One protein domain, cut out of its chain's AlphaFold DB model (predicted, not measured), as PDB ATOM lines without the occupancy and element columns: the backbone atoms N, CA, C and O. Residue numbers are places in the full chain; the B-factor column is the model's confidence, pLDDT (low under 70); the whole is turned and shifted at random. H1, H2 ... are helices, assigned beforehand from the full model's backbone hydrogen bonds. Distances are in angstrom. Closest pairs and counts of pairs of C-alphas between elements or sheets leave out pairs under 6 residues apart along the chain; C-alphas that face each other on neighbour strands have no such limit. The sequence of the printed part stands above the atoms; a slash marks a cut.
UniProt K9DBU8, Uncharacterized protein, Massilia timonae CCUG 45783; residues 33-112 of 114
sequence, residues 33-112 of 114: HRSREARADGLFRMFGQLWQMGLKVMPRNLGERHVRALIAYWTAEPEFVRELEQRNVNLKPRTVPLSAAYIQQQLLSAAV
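AT A GLANCE: This is residues 33 to 112 of the 114 residues of an uncharacterized protein of Massilia timonae CCUG 45783 (UniProt K9DBU8). One long helix, H1, makes the base of the model, and two shorter helices, H2 and H4, are set on the same side of it at steep angles, H4 near its first half and H2 near its second half. H3 packs on H2, away from H1, and a long stretch without a named element, residues 87 to 99, leads back from H3 to H4. The printed part has 80 residues with four named helices, H1, H2, H3 and H4 in that order along the chain, and no named strand; the class is all helix. It is compact, with a radius of gyration of the C-alphas of 12.8 A, and its C-alphas span 41 by 28 by 20 A.

IN THESE COORDINATES: H1, residues 33 to 52, begins at C-alpha 33 at (-42.735, -19.403, -32.609) and ends at C-alpha 52 at (-19.386, -10.927, -19.013), 28.3 A away. H2, residues 64 to 74, is 15.3 A long from first to last C-alpha. H3, residues 78 to 86, is 12.5 A long. H4, residues 100 to 110, is 15.4 A long and ends at C-alpha 110 at (-30.115, -24.746, -26.274).

HOW THE PARTS SIT: H1 touches H4 with residues 35 to 43 alone; the closest C-alphas are those of Arg 39 and Ser 109, 4.7 A apart, and the lines are about perpendicular at 73 degrees. H1 touches H2 with residues 46 to 50 alone; the closest C-alphas are those of Leu 50 and Leu 70, 7.0 A apart, and the lines are about perpendicular at 88 degrees. H2 touches H3, about perpendicular at 85 degrees, with the C-alphas of Ala 72 and Phe 80 closest at 6.3 A. H2 and H4 are close but not clearly touching, with the C-alphas of Trp 74 and Ile 103 closest at 7.3 A. They run opposite ways at a tilt of 37 degrees, only just steep. H3 is apart from H1 and from H4. In H1, H2, H3 and H4 every O i to N i+4 pair is within hydrogen-bond range.

THE WHOLE: The two C-alphas farthest apart are those of His 33 and Gln 86, at 41.2 A, while the first and last printed C-alphas, of His 33 and Val 112, are 14.2 A apart. The printed part has no cut. The links from H1 to H2, 11 residues, and from H3 to H4, 13 residues, are long; the link from H2 to H3, 3 residues, is tight. The mean pLDDT of the printed part is 83.8, and the model's confidence is low, under 70, at residues 33 to 38 and 109 to 112.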
ATOM      1  N   HIS A  33     -43.493 -20.655 -32.706       57.25
ATOM      2  CA  HIS A  33     -42.735 -19.403 -32.609       57.25
ATOM      3  C   HIS A  33     -42.110 -19.219 -31.216       57.25
ATOM      4  O   HIS A  33     -40.915 -18.971 -31.079       57.25
ATOM      5  N   ARG A  34     -42.905 -19.539 -30.190       55.62
ATOM      6  CA  ARG A  34     -42.537 -19.512 -28.776       55.62
ATOM      7  C   ARG A  34     -41.337 -20.396 -28.423       55.62
ATOM      8  O   ARG A  34     -40.523 -20.020 -27.589       55.62
ATOM      9  N   SER A  35     -41.203 -21.565 -29.047       64.06
ATOM     10  CA  SER A  35     -40.053 -22.448 -28.833       64.06
ATOM     11  C   SER A  35     -38.794 -21.962 -29.558       64.06
ATOM     12  O   SER A  35     -37.700 -22.259 -29.095       64.06
ATOM     13  N   ARG A  36     -38.914 -21.199 -30.653       65.38
ATOM     14  CA  ARG A  36     -37.765 -20.581 -31.344       65.38
ATOM     15  C   ARG A  36     -37.238 -19.359 -30.598       65.38
ATOM     16  O   ARG A  36     -36.032 -19.246 -30.409       65.38
ATOM     17  N   GLU A  37     -38.135 -18.505 -30.117       69.25
ATOM     18  CA  GLU A  37     -37.782 -17.354 -29.277       69.25
ATOM     19  C   GLU A  37     -37.113 -17.804 -27.978       69.25
ATOM     20  O   GLU A  37     -36.023 -17.344 -27.658       69.25
ATOM     21  N   ALA A  38     -37.682 -18.805 -27.296       69.88
ATOM     22  CA  ALA A  38     -37.085 -19.353 -26.080       69.88
ATOM     23  C   ALA A  38     -35.671 -19.925 -26.304       69.88
ATOM     24  O   ALA A  38     -34.823 -19.824 -25.416       69.88
ATOM     25  N   ARG A  39     -35.402 -20.506 -27.484       73.56
ATOM     26  CA  ARG A  39     -34.066 -21.002 -27.860       73.56
ATOM     27  C   ARG A  39     -33.082 -19.867 -28.090       73.56
ATOM     28  O   ARG A  39     -31.975 -19.891 -27.555       73.56
ATOM     29  N   ALA A  40     -33.497 -18.875 -28.876       80.31
ATOM     30  CA  ALA A  40     -32.687 -17.698 -29.139       80.31
ATOM     31  C   ALA A  40     -32.313 -17.013 -27.820       80.31
ATOM     32  O   ALA A  40     -31.132 -16.800 -27.554       80.31
ATOM     33  N   ASP A  41     -33.294 -16.773 -26.952       82.94
ATOM     34  CA  ASP A  41     -33.091 -16.147 -25.648       82.94
ATOM     35  C   ASP A  41     -32.119 -16.931 -24.760       82.94
ATOM     36  O   ASP A  41     -31.256 -16.329 -24.117       82.94
ATOM     37  N   GLY A  42     -32.224 -18.264 -24.737       83.94
ATOM     38  CA  GLY A  42     -31.303 -19.134 -24.002       83.94
ATOM     39  C   GLY A  42     -29.858 -18.963 -24.471       83.94
ATOM     40  O   GLY A  42     -28.972 -18.654 -23.672       83.94
ATOM     41  N   LEU A  43     -29.620 -19.065 -25.780       86.06
ATOM     42  CA  LEU A  43     -28.277 -18.924 -26.349       86.06
ATOM     43  C   LEU A  43     -27.729 -17.500 -26.198       86.06
ATOM     44  O   LEU A  43     -26.571 -17.328 -25.817       86.06
ATOM     45  N   PHE A  44     -28.547 -16.465 -26.413       88.81
ATOM     46  CA  PHE A  44     -28.128 -15.079 -26.185       88.81
ATOM     47  C   PHE A  44     -27.723 -14.843 -24.727       88.81
ATOM     48  O   PHE A  44     -26.733 -14.149 -24.477       88.81
ATOM     49  N   ARG A  45     -28.433 -15.438 -23.761       89.75
ATOM     50  CA  ARG A  45     -28.058 -15.374 -22.340       89.75
ATOM     51  C   ARG A  45     -26.735 -16.084 -22.069       89.75
ATOM     52  O   ARG A  45     -25.878 -15.490 -21.422       89.75
ATOM     53  N   MET A  46     -26.541 -17.298 -22.588       90.25
ATOM     54  CA  MET A  46     -25.301 -18.066 -22.402       90.25
ATOM     55  C   MET A  46     -24.077 -17.330 -22.952       90.25
ATOM     56  O   MET A  46     -23.086 -17.143 -22.248       90.25
ATOM     57  N   PHE A  47     -24.149 -16.844 -24.192       90.19
ATOM     58  CA  PHE A  47     -23.056 -16.070 -24.782       90.19
ATOM     59  C   PHE A  47     -22.839 -14.745 -24.045       90.19
ATOM     60  O   PHE A  47     -21.698 -14.356 -23.812       90.19
ATOM     61  N   GLY A  48     -23.914 -14.082 -23.607       91.19
ATOM     62  CA  GLY A  48     -23.820 -12.897 -22.757       91.19
ATOM     63  C   GLY A  48     -23.050 -13.164 -21.461       91.19
ATOM     64  O   GLY A  48     -22.155 -12.394 -21.123       91.19
ATOM     65  N   GLN A  49     -23.341 -14.275 -20.781       92.62
ATOM     66  CA  GLN A  49     -22.646 -14.689 -19.559       92.62
ATOM     67  C   GLN A  49     -21.159 -14.953 -19.811       92.62
ATOM     68  O   GLN A  49     -20.321 -14.416 -19.092       92.62
ATOM     69  N   LEU A  50     -20.819 -15.699 -20.866       91.81
ATOM     70  CA  LEU A  50     -19.424 -15.952 -21.248       91.81
ATOM     71  C   LEU A  50     -18.657 -14.648 -21.475       91.81
ATOM     72  O   LEU A  50     -17.568 -14.445 -20.944       91.81
ATOM     73  N   TRP A  51     -19.264 -13.716 -22.196       91.00
ATOM     74  CA  TRP A  51     -18.671 -12.416 -22.464       91.00
ATOM     75  C   TRP A  51     -18.505 -11.557 -21.214       91.00
ATOM     76  O   TRP A  51     -17.491 -10.875 -21.068       91.00
ATOM     77  N   GLN A  52     -19.473 -11.606 -20.301       90.38
ATOM     78  CA  GLN A  52     -19.386 -10.927 -19.013       90.38
ATOM     79  C   GLN A  52     -18.286 -11.523 -18.124       90.38
ATOM     80  O   GLN A  52     -17.664 -10.763 -17.393       90.38
ATOM     81  N   MET A  53     -17.979 -12.822 -18.250       89.50
ATOM     82  CA  MET A  53     -16.815 -13.486 -17.627       89.50
ATOM     83  C   MET A  53     -15.479 -13.176 -18.325       89.50
ATOM     84  O   MET A  53     -14.439 -13.681 -17.911       89.50
ATOM     85  N   GLY A  54     -15.479 -12.404 -19.415       87.88
ATOM     86  CA  GLY A  54     -14.284 -12.144 -20.224       87.88
ATOM     87  C   GLY A  54     -13.954 -13.239 -21.249       87.88
ATOM     88  O   GLY A  54     -12.983 -13.107 -21.994       87.88
ATOM     89  N   LEU A  55     -14.779 -14.286 -21.359       87.00
ATOM     90  CA  LEU A  55     -14.668 -15.333 -22.376       87.00
ATOM     91  C   LEU A  55     -15.338 -14.869 -23.674       87.00
ATOM     92  O   LEU A  55     -16.487 -15.199 -23.977       87.00
ATOM     93  N   LYS A  56     -14.601 -14.076 -24.454       86.94
ATOM     94  CA  LYS A  56     -15.051 -13.546 -25.747       86.94
ATOM     95  C   LYS A  56     -15.111 -14.650 -26.803       86.94
ATOM     96  O   LYS A  56     -14.133 -14.935 -27.492       86.94
ATOM     97  N   VAL A  57     -16.271 -15.287 -26.912       87.50
ATOM     98  CA  VAL A  57     -16.516 -16.388 -27.845       87.50
ATOM     99  C   VAL A  57     -17.428 -15.949 -28.993       87.50
ATOM    100  O   VAL A  57     -18.443 -15.282 -28.785       87.50
ATOM    101  N   MET A  58     -17.060 -16.336 -30.214       87.12
ATOM    102  CA  MET A  58     -17.933 -16.258 -31.390       87.12
ATOM    103  C   MET A  58     -18.709 -17.576 -31.527       87.12
ATOM    104  O   MET A  58     -18.158 -18.609 -31.151       87.12
ATOM    105  N   PRO A  59     -19.931 -17.592 -32.089       85.12
ATOM    106  CA  PRO A  59     -20.743 -18.807 -32.211       85.12
ATOM    107  C   PRO A  59     -20.010 -19.993 -32.840       85.12
ATOM    108  O   PRO A  59     -20.028 -21.085 -32.279       85.12
ATOM    109  N   ARG A  60     -19.257 -19.754 -33.921       81.00
ATOM    110  CA  ARG A  60     -18.414 -20.767 -34.581       81.00
ATOM    111  C   ARG A  60     -17.281 -21.353 -33.723       81.00
ATOM    112  O   ARG A  60     -16.733 -22.388 -34.070       81.00
ATOM    113  N   ASN A  61     -16.916 -20.680 -32.632       85.25
ATOM    114  CA  ASN A  61     -15.810 -21.042 -31.739       85.25
ATOM    115  C   ASN A  61     -16.307 -21.542 -30.371       85.25
ATOM    116  O   ASN A  61     -15.524 -21.611 -29.417       85.25
ATOM    117  N   LEU A  62     -17.605 -21.840 -30.236       85.44
ATOM    118  CA  LEU A  62     -18.124 -22.476 -29.033       85.44
ATOM    119  C   LEU A  62     -17.490 -23.866 -28.886       85.44
ATOM    120  O   LEU A  62     -17.316 -24.595 -29.853       85.44
ATOM    121  N   GLY A  63     -17.117 -24.222 -27.663       86.06
ATOM    122  CA  GLY A  63     -16.356 -25.437 -27.396       86.06
ATOM    123  C   GLY A  63     -16.415 -25.798 -25.924       86.06
ATOM    124  O   GLY A  63     -16.923 -25.019 -25.113       86.06
ATOM    125  N   GLU A  64     -15.875 -26.963 -25.580       88.69
ATOM    126  CA  GLU A  64     -16.040 -27.582 -24.262       88.69
ATOM    127  C   GLU A  64     -15.674 -26.653 -23.096       88.69
ATOM    128  O   GLU A  64     -16.442 -26.531 -22.144       88.69
ATOM    129  N   ARG A  65     -14.554 -25.924 -23.192       90.94
ATOM    130  CA  ARG A  65     -14.118 -24.986 -22.139       90.94
ATOM    131  C   ARG A  65     -15.176 -23.934 -21.786       90.94
ATOM    132  O   ARG A  65     -15.286 -23.537 -20.633       90.94
ATOM    133  N   HIS A  66     -15.957 -23.487 -22.770       91.19
ATOM    134  CA  HIS A  66     -16.988 -22.469 -22.577       91.19
ATOM    135  C   HIS A  66     -18.216 -23.072 -21.889       91.19
ATOM    136  O   HIS A  66     -18.789 -22.462 -20.993       91.19
ATOM    137  N   VAL A  67     -18.583 -24.300 -22.265       89.06
ATOM    138  CA  VAL A  67     -19.663 -25.038 -21.600       89.06
ATOM    139  C   VAL A  67     -19.288 -25.322 -20.148       89.06
ATOM    140  O   VAL A  67     -20.079 -25.030 -19.259       89.06
ATOM    141  N   ARG A  68     -18.063 -25.795 -19.887       91.56
ATOM    142  CA  ARG A  68     -17.563 -26.004 -18.520       91.56
ATOM    143  C   ARG A  68     -17.609 -24.718 -17.692       91.56
ATOM    144  O   ARG A  68     -18.101 -24.761 -16.574       91.56
ATOM    145  N   ALA A  69     -17.195 -23.579 -18.253       92.25
ATOM    146  CA  ALA A  69     -17.272 -22.287 -17.566       92.25
ATOM    147  C   ALA A  69     -18.717 -21.873 -17.224       92.25
ATOM    148  O   ALA A  69     -18.979 -21.377 -16.131       92.25
ATOM    149  N   LEU A  70     -19.675 -22.105 -18.131       92.19
ATOM    150  CA  LEU A  70     -21.096 -21.857 -17.858       92.19
ATOM    151  C   LEU A  70     -21.627 -22.756 -16.743       92.19
ATOM    152  O   LEU A  70     -22.310 -22.262 -15.848       92.19
ATOM    153  N   ILE A  71     -21.302 -24.051 -16.778       91.12
ATOM    154  CA  ILE A  71     -21.711 -24.996 -15.736       91.12
ATOM    155  C   ILE A  71     -21.102 -24.601 -14.393       91.12
ATOM    156  O   ILE A  71     -21.864 -24.412 -13.453       91.12
ATOM    157  N   ALA A  72     -19.788 -24.380 -14.322       92.19
ATOM    158  CA  ALA A  72     -19.086 -23.968 -13.105       92.19
ATOM    159  C   ALA A  72     -19.676 -22.680 -12.507       92.19
ATOM    160  O   ALA A  72     -19.901 -22.581 -11.299       92.19
ATOM    161  N   TYR A  73     -20.021 -21.709 -13.362       92.88
ATOM    162  CA  TYR A  73     -20.738 -20.510 -12.939       92.88
ATOM    163  C   TYR A  73     -22.127 -20.827 -12.377       92.88
ATOM    164  O   TYR A  73     -22.492 -20.333 -11.312       92.88
ATOM    165  N   TRP A  74     -22.928 -21.629 -13.083       92.38
ATOM    166  CA  TRP A  74     -24.288 -21.965 -12.667       92.38
ATOM    167  C   TRP A  74     -24.333 -22.816 -11.404       92.38
ATOM    168  O   TRP A  74     -25.263 -22.648 -10.619       92.38
ATOM    169  N   THR A  75     -23.348 -23.683 -11.182       91.75
ATOM    170  CA  THR A  75     -23.218 -24.503  -9.973       91.75
ATOM    171  C   THR A  75     -22.523 -23.773  -8.829       91.75
ATOM    172  O   THR A  75     -22.396 -24.354  -7.757       91.75
ATOM    173  N   ALA A  76     -22.106 -22.515  -9.029       91.88
ATOM    174  CA  ALA A  76     -21.341 -21.737  -8.056       91.88
ATOM    175  C   ALA A  76     -20.107 -22.505  -7.545       91.88
ATOM    176  O   ALA A  76     -19.868 -22.594  -6.342       91.88
ATOM    177  N   GLU A  77     -19.347 -23.100  -8.469       93.50
ATOM    178  CA  GLU A  77     -18.142 -23.849  -8.123       93.50
ATOM    179  C   GLU A  77     -17.136 -22.927  -7.402       93.50
ATOM    180  O   GLU A  77     -16.769 -21.894  -7.969       93.50
ATOM    181  N   PRO A  78     -16.681 -23.266  -6.179       89.12
ATOM    182  CA  PRO A  78     -15.916 -22.339  -5.341       89.12
ATOM    183  C   PRO A  78     -14.637 -21.810  -5.996       89.12
ATOM    184  O   PRO A  78     -14.382 -20.606  -5.971       89.12
ATOM    185  N   GLU A  79     -13.856 -22.691  -6.626       90.38
ATOM    186  CA  GLU A  79     -12.602 -22.302  -7.284       90.38
ATOM    187  C   GLU A  79     -12.858 -21.387  -8.485       90.38
ATOM    188  O   GLU A  79     -12.167 -20.385  -8.672       90.38
ATOM    189  N   PHE A  80     -13.910 -21.667  -9.254       90.56
ATOM    190  CA  PHE A  80     -14.285 -20.843 -10.396       90.56
ATOM    191  C   PHE A  80     -14.823 -19.470  -9.968       90.56
ATOM    192  O   PHE A  80     -14.486 -18.450 -10.565       90.56
ATOM    193  N   VAL A  81     -15.633 -19.421  -8.910       87.06
ATOM    194  CA  VAL A  81     -16.136 -18.173  -8.318       87.06
ATOM    195  C   VAL A  81     -14.977 -17.292  -7.860       87.06
ATOM    196  O   VAL A  81     -14.916 -16.123  -8.245       87.06
ATOM    197  N   ARG A  82     -14.019 -17.868  -7.131       89.44
ATOM    198  CA  ARG A  82     -12.816 -17.168  -6.668       89.44
ATOM    199  C   ARG A  82     -11.962 -16.659  -7.831       89.44
ATOM    200  O   ARG A  82     -11.456 -15.540  -7.790       89.44
ATOM    201  N   GLU A  83     -11.825 -17.449  -8.893       89.50
ATOM    202  CA  GLU A  83     -11.138 -17.037 -10.120       89.50
ATOM    203  C   GLU A  83     -11.832 -15.841 -10.798       89.50
ATOM    204  O   GLU A  83     -11.162 -14.898 -11.222       89.50
ATOM    205  N   LEU A  84     -13.168 -15.839 -10.883       87.81
ATOM    206  CA  LEU A  84     -13.923 -14.715 -11.447       87.81
ATOM    207  C   LEU A  84     -13.778 -13.440 -10.606       87.81
ATOM    208  O   LEU A  84     -13.616 -12.360 -11.178       87.81
ATOM    209  N   GLU A  85     -13.790 -13.554  -9.276       87.06
ATOM    210  CA  GLU A  85     -13.571 -12.425  -8.356       87.06
ATOM    211  C   GLU A  85     -12.214 -11.760  -8.585       87.06
ATOM    212  O   GLU A  85     -12.117 -10.535  -8.658       87.06
ATOM    213  N   GLN A  86     -11.170 -12.565  -8.778       87.38
ATOM    214  CA  GLN A  86      -9.815 -12.073  -9.031       87.38
ATOM    215  C   GLN A  86      -9.665 -11.409 -10.404       87.38
ATOM    216  O   GLN A  86      -8.838 -10.515 -10.578       87.38
ATOM    217  N   ARG A  87     -10.456 -11.833 -11.395       83.06
ATOM    218  CA  ARG A  87     -10.329 -11.382 -12.789       83.06
ATOM    219  C   ARG A  87     -10.994 -10.039 -13.095       83.06
ATOM    220  O   ARG A  87     -10.914  -9.597 -14.240       83.06
ATOM    221  N   ASN A  88     -11.616  -9.380 -12.112       79.62
ATOM    222  CA  ASN A  88     -12.327  -8.102 -12.280       79.62
ATOM    223  C   ASN A  88     -13.266  -8.106 -13.507       79.62
ATOM    224  O   ASN A  88     -13.243  -7.214 -14.361       79.62
ATOM    225  N   VAL A  89     -14.045  -9.180 -13.637       86.69
ATOM    226  CA  VAL A  89     -14.961  -9.386 -14.761       86.69
ATOM    227  C   VAL A  89     -16.266  -8.611 -14.559       86.69
ATOM    228  O   VAL A  89     -16.645  -8.267 -13.443       86.69
ATOM    229  N   ASN A  90     -17.013  -8.375 -15.638       83.75
ATOM    230  CA  ASN A  90     -18.303  -7.673 -15.587       83.75
ATOM    231  C   ASN A  90     -19.477  -8.622 -15.262       83.75
ATOM    232  O   ASN A  90     -20.598  -8.448 -15.746       83.75
ATOM    233  N   LEU A  91     -19.204  -9.670 -14.484       84.81
ATOM    234  CA  LEU A  91     -20.187 -10.626 -14.001       84.81
ATOM    235  C   LEU A  91     -20.018 -10.772 -12.499       84.81
ATOM    236  O   LEU A  91     -18.934 -11.101 -12.028       84.81
ATOM    237  N   LYS A  92     -21.101 -10.569 -11.748       87.38
ATOM    238  CA  LYS A  92     -21.083 -10.866 -10.318       87.38
ATOM    239  C   LYS A  92     -21.012 -12.387 -10.132       87.38
ATOM    240  O   LYS A  92     -21.884 -13.078 -10.669       87.38
ATOM    241  N   PRO A  93     -20.019 -12.909  -9.399       85.50
ATOM    242  CA  PRO A  93     -19.955 -14.327  -9.080       85.50
ATOM    243  C   PRO A  93     -21.207 -14.778  -8.324       85.50
ATOM    244  O   PRO A  93     -21.836 -14.001  -7.599       85.50
ATOM    245  N   ARG A  94     -21.594 -16.041  -8.510       88.50
ATOM    246  CA  ARG A  94     -22.725 -16.625  -7.786       88.50
ATOM    247  C   ARG A  94     -22.246 -17.208  -6.467       88.50
ATOM    248  O   ARG A  94     -21.266 -17.933  -6.440       88.50
ATOM    249  N   THR A  95     -23.001 -16.951  -5.409       85.25
ATOM    250  CA  THR A  95     -22.782 -17.551  -4.085       85.25
ATOM    251  C   THR A  95     -23.579 -18.838  -3.880       85.25
ATOM    252  O   THR A  95     -23.302 -19.589  -2.953       85.25
ATOM    253  N   VAL A  96     -24.578 -19.092  -4.734       88.06
ATOM    254  CA  VAL A  96     -25.448 -20.271  -4.665       88.06
ATOM    255  C   VAL A  96     -25.679 -20.885  -6.049       88.06
ATOM    256  O   VAL A  96     -25.850 -20.140  -7.035       88.06
ATOM    257  N   PRO A  97     -25.734 -22.229  -6.137       88.44
ATOM    258  CA  PRO A  97     -26.044 -22.918  -7.377       88.44
ATOM    259  C   PRO A  97     -27.458 -22.576  -7.851       88.44
ATOM    260  O   PRO A  97     -28.382 -22.352  -7.065       88.44
ATOM    261  N   LEU A  98     -27.638 -22.538  -9.166       88.00
ATOM    262  CA  LEU A  98     -28.958 -22.570  -9.779       88.00
ATOM    263  C   LEU A  98     -29.596 -23.939  -9.542       88.00
ATOM    264  O   LEU A  98     -28.906 -24.953  -9.441       88.00
ATOM    265  N   SER A  99     -30.926 -23.976  -9.475       87.00
ATOM    266  CA  SER A  99     -31.626 -25.249  -9.340       87.00
ATOM    267  C   SER A  99     -31.335 -26.146 -10.543       87.00
ATOM    268  O   SER A  99     -31.221 -25.672 -11.678       87.00
ATOM    269  N   ALA A 100     -31.270 -27.457 -10.309       82.62
ATOM    270  CA  ALA A 100     -31.088 -28.433 -11.380       82.62
ATOM    271  C   ALA A 100     -32.155 -28.265 -12.477       82.62
ATOM    272  O   ALA A 100     -31.826 -28.291 -13.657       82.62
ATOM    273  N   ALA A 101     -33.402 -27.978 -12.088       80.12
ATOM    274  CA  ALA A 101     -34.496 -27.698 -13.014       80.12
ATOM    275  C   ALA A 101     -34.223 -26.474 -13.905       80.12
ATOM    276  O   ALA A 101     -34.503 -26.506 -15.101       80.12
ATOM    277  N   TYR A 102     -33.637 -25.405 -13.356       81.88
ATOM    278  CA  TYR A 102     -33.278 -24.222 -14.135       81.88
ATOM    279  C   TYR A 102     -32.125 -24.502 -15.105       81.88
ATOM    280  O   TYR A 102     -32.177 -24.092 -16.265       81.88
ATOM    281  N   ILE A 103     -31.098 -25.225 -14.650       82.44
ATOM    282  CA  ILE A 103     -29.962 -25.625 -15.492       82.44
ATOM    283  C   ILE A 103     -30.453 -26.516 -16.638       82.44
ATOM    284  O   ILE A 103     -30.143 -26.258 -17.799       82.44
ATOM    285  N   GLN A 104     -31.293 -27.508 -16.332       79.12
ATOM    286  CA  GLN A 104     -31.941 -28.361 -17.328       79.12
ATOM    287  C   GLN A 104     -32.776 -27.538 -18.307       79.12
ATOM    288  O   GLN A 104     -32.643 -27.722 -19.512       79.12
ATOM    289  N   GLN A 105     -33.584 -26.589 -17.828       80.12
ATOM    290  CA  GLN A 105     -34.383 -25.723 -18.694       80.12
ATOM    291  C   GLN A 105     -33.512 -24.903 -19.657       80.12
ATOM    292  O   GLN A 105     -33.880 -24.758 -20.822       80.12
ATOM    293  N   GLN A 106     -32.366 -24.390 -19.200       78.94
ATOM    294  CA  GLN A 106     -31.442 -23.652 -20.066       78.94
ATOM    295  C   GLN A 106     -30.724 -24.549 -21.072       78.94
ATOM    296  O   GLN A 106     -30.552 -24.171 -22.226       78.94
ATOM    297  N   LEU A 107     -30.332 -25.758 -20.685       76.88
ATOM    298  CA  LEU A 107     -29.721 -26.693 -21.628       76.88
ATOM    299  C   LEU A 107     -30.736 -27.184 -22.668       76.88
ATOM    300  O   LEU A 107     -30.425 -27.227 -23.854       76.88
ATOM    301  N   LEU A 108     -31.971 -27.476 -22.256       72.88
ATOM    302  CA  LEU A 108     -33.052 -27.882 -23.158       72.88
ATOM    303  C   LEU A 108     -33.457 -26.764 -24.124       72.88
ATOM    304  O   LEU A 108     -33.811 -27.046 -25.270       72.88
ATOM    305  N   SER A 109     -33.388 -25.499 -23.696       68.56
ATOM    306  CA  SER A 109     -33.584 -24.367 -24.602       68.56
ATOM    307  C   SER A 109     -32.429 -24.212 -25.598       68.56
ATOM    308  O   SER A 109     -32.640 -23.640 -26.659       68.56
ATOM    309  N   ALA A 110     -31.241 -24.764 -25.337       63.59
ATOM    310  CA  ALA A 110     -30.115 -24.746 -26.274       63.59
ATOM    311  C   ALA A 110     -30.016 -25.999 -27.178       63.59
ATOM    312  O   ALA A 110     -29.531 -25.904 -28.302       63.59
ATOM    313  N   ALA A 111     -30.486 -27.168 -26.729       56.84
ATOM    314  CA  ALA A 111     -30.138 -28.483 -27.288       56.84
ATOM    315  C   ALA A 111     -30.983 -28.994 -28.482       56.84
ATOM    316  O   ALA A 111     -31.162 -30.200 -28.631       56.84
ATOM    317  N   VAL A 112     -31.492 -28.135 -29.374       50.66
ATOM    318  CA  VAL A 112     -32.159 -28.601 -30.621       50.66
ATOM    319  C   VAL A 112     -31.428 -28.098 -31.858       50.66
ATOM    320  O   VAL A 112     -32.009 -27.481 -32.748       50.66
TER     321      VAL A 112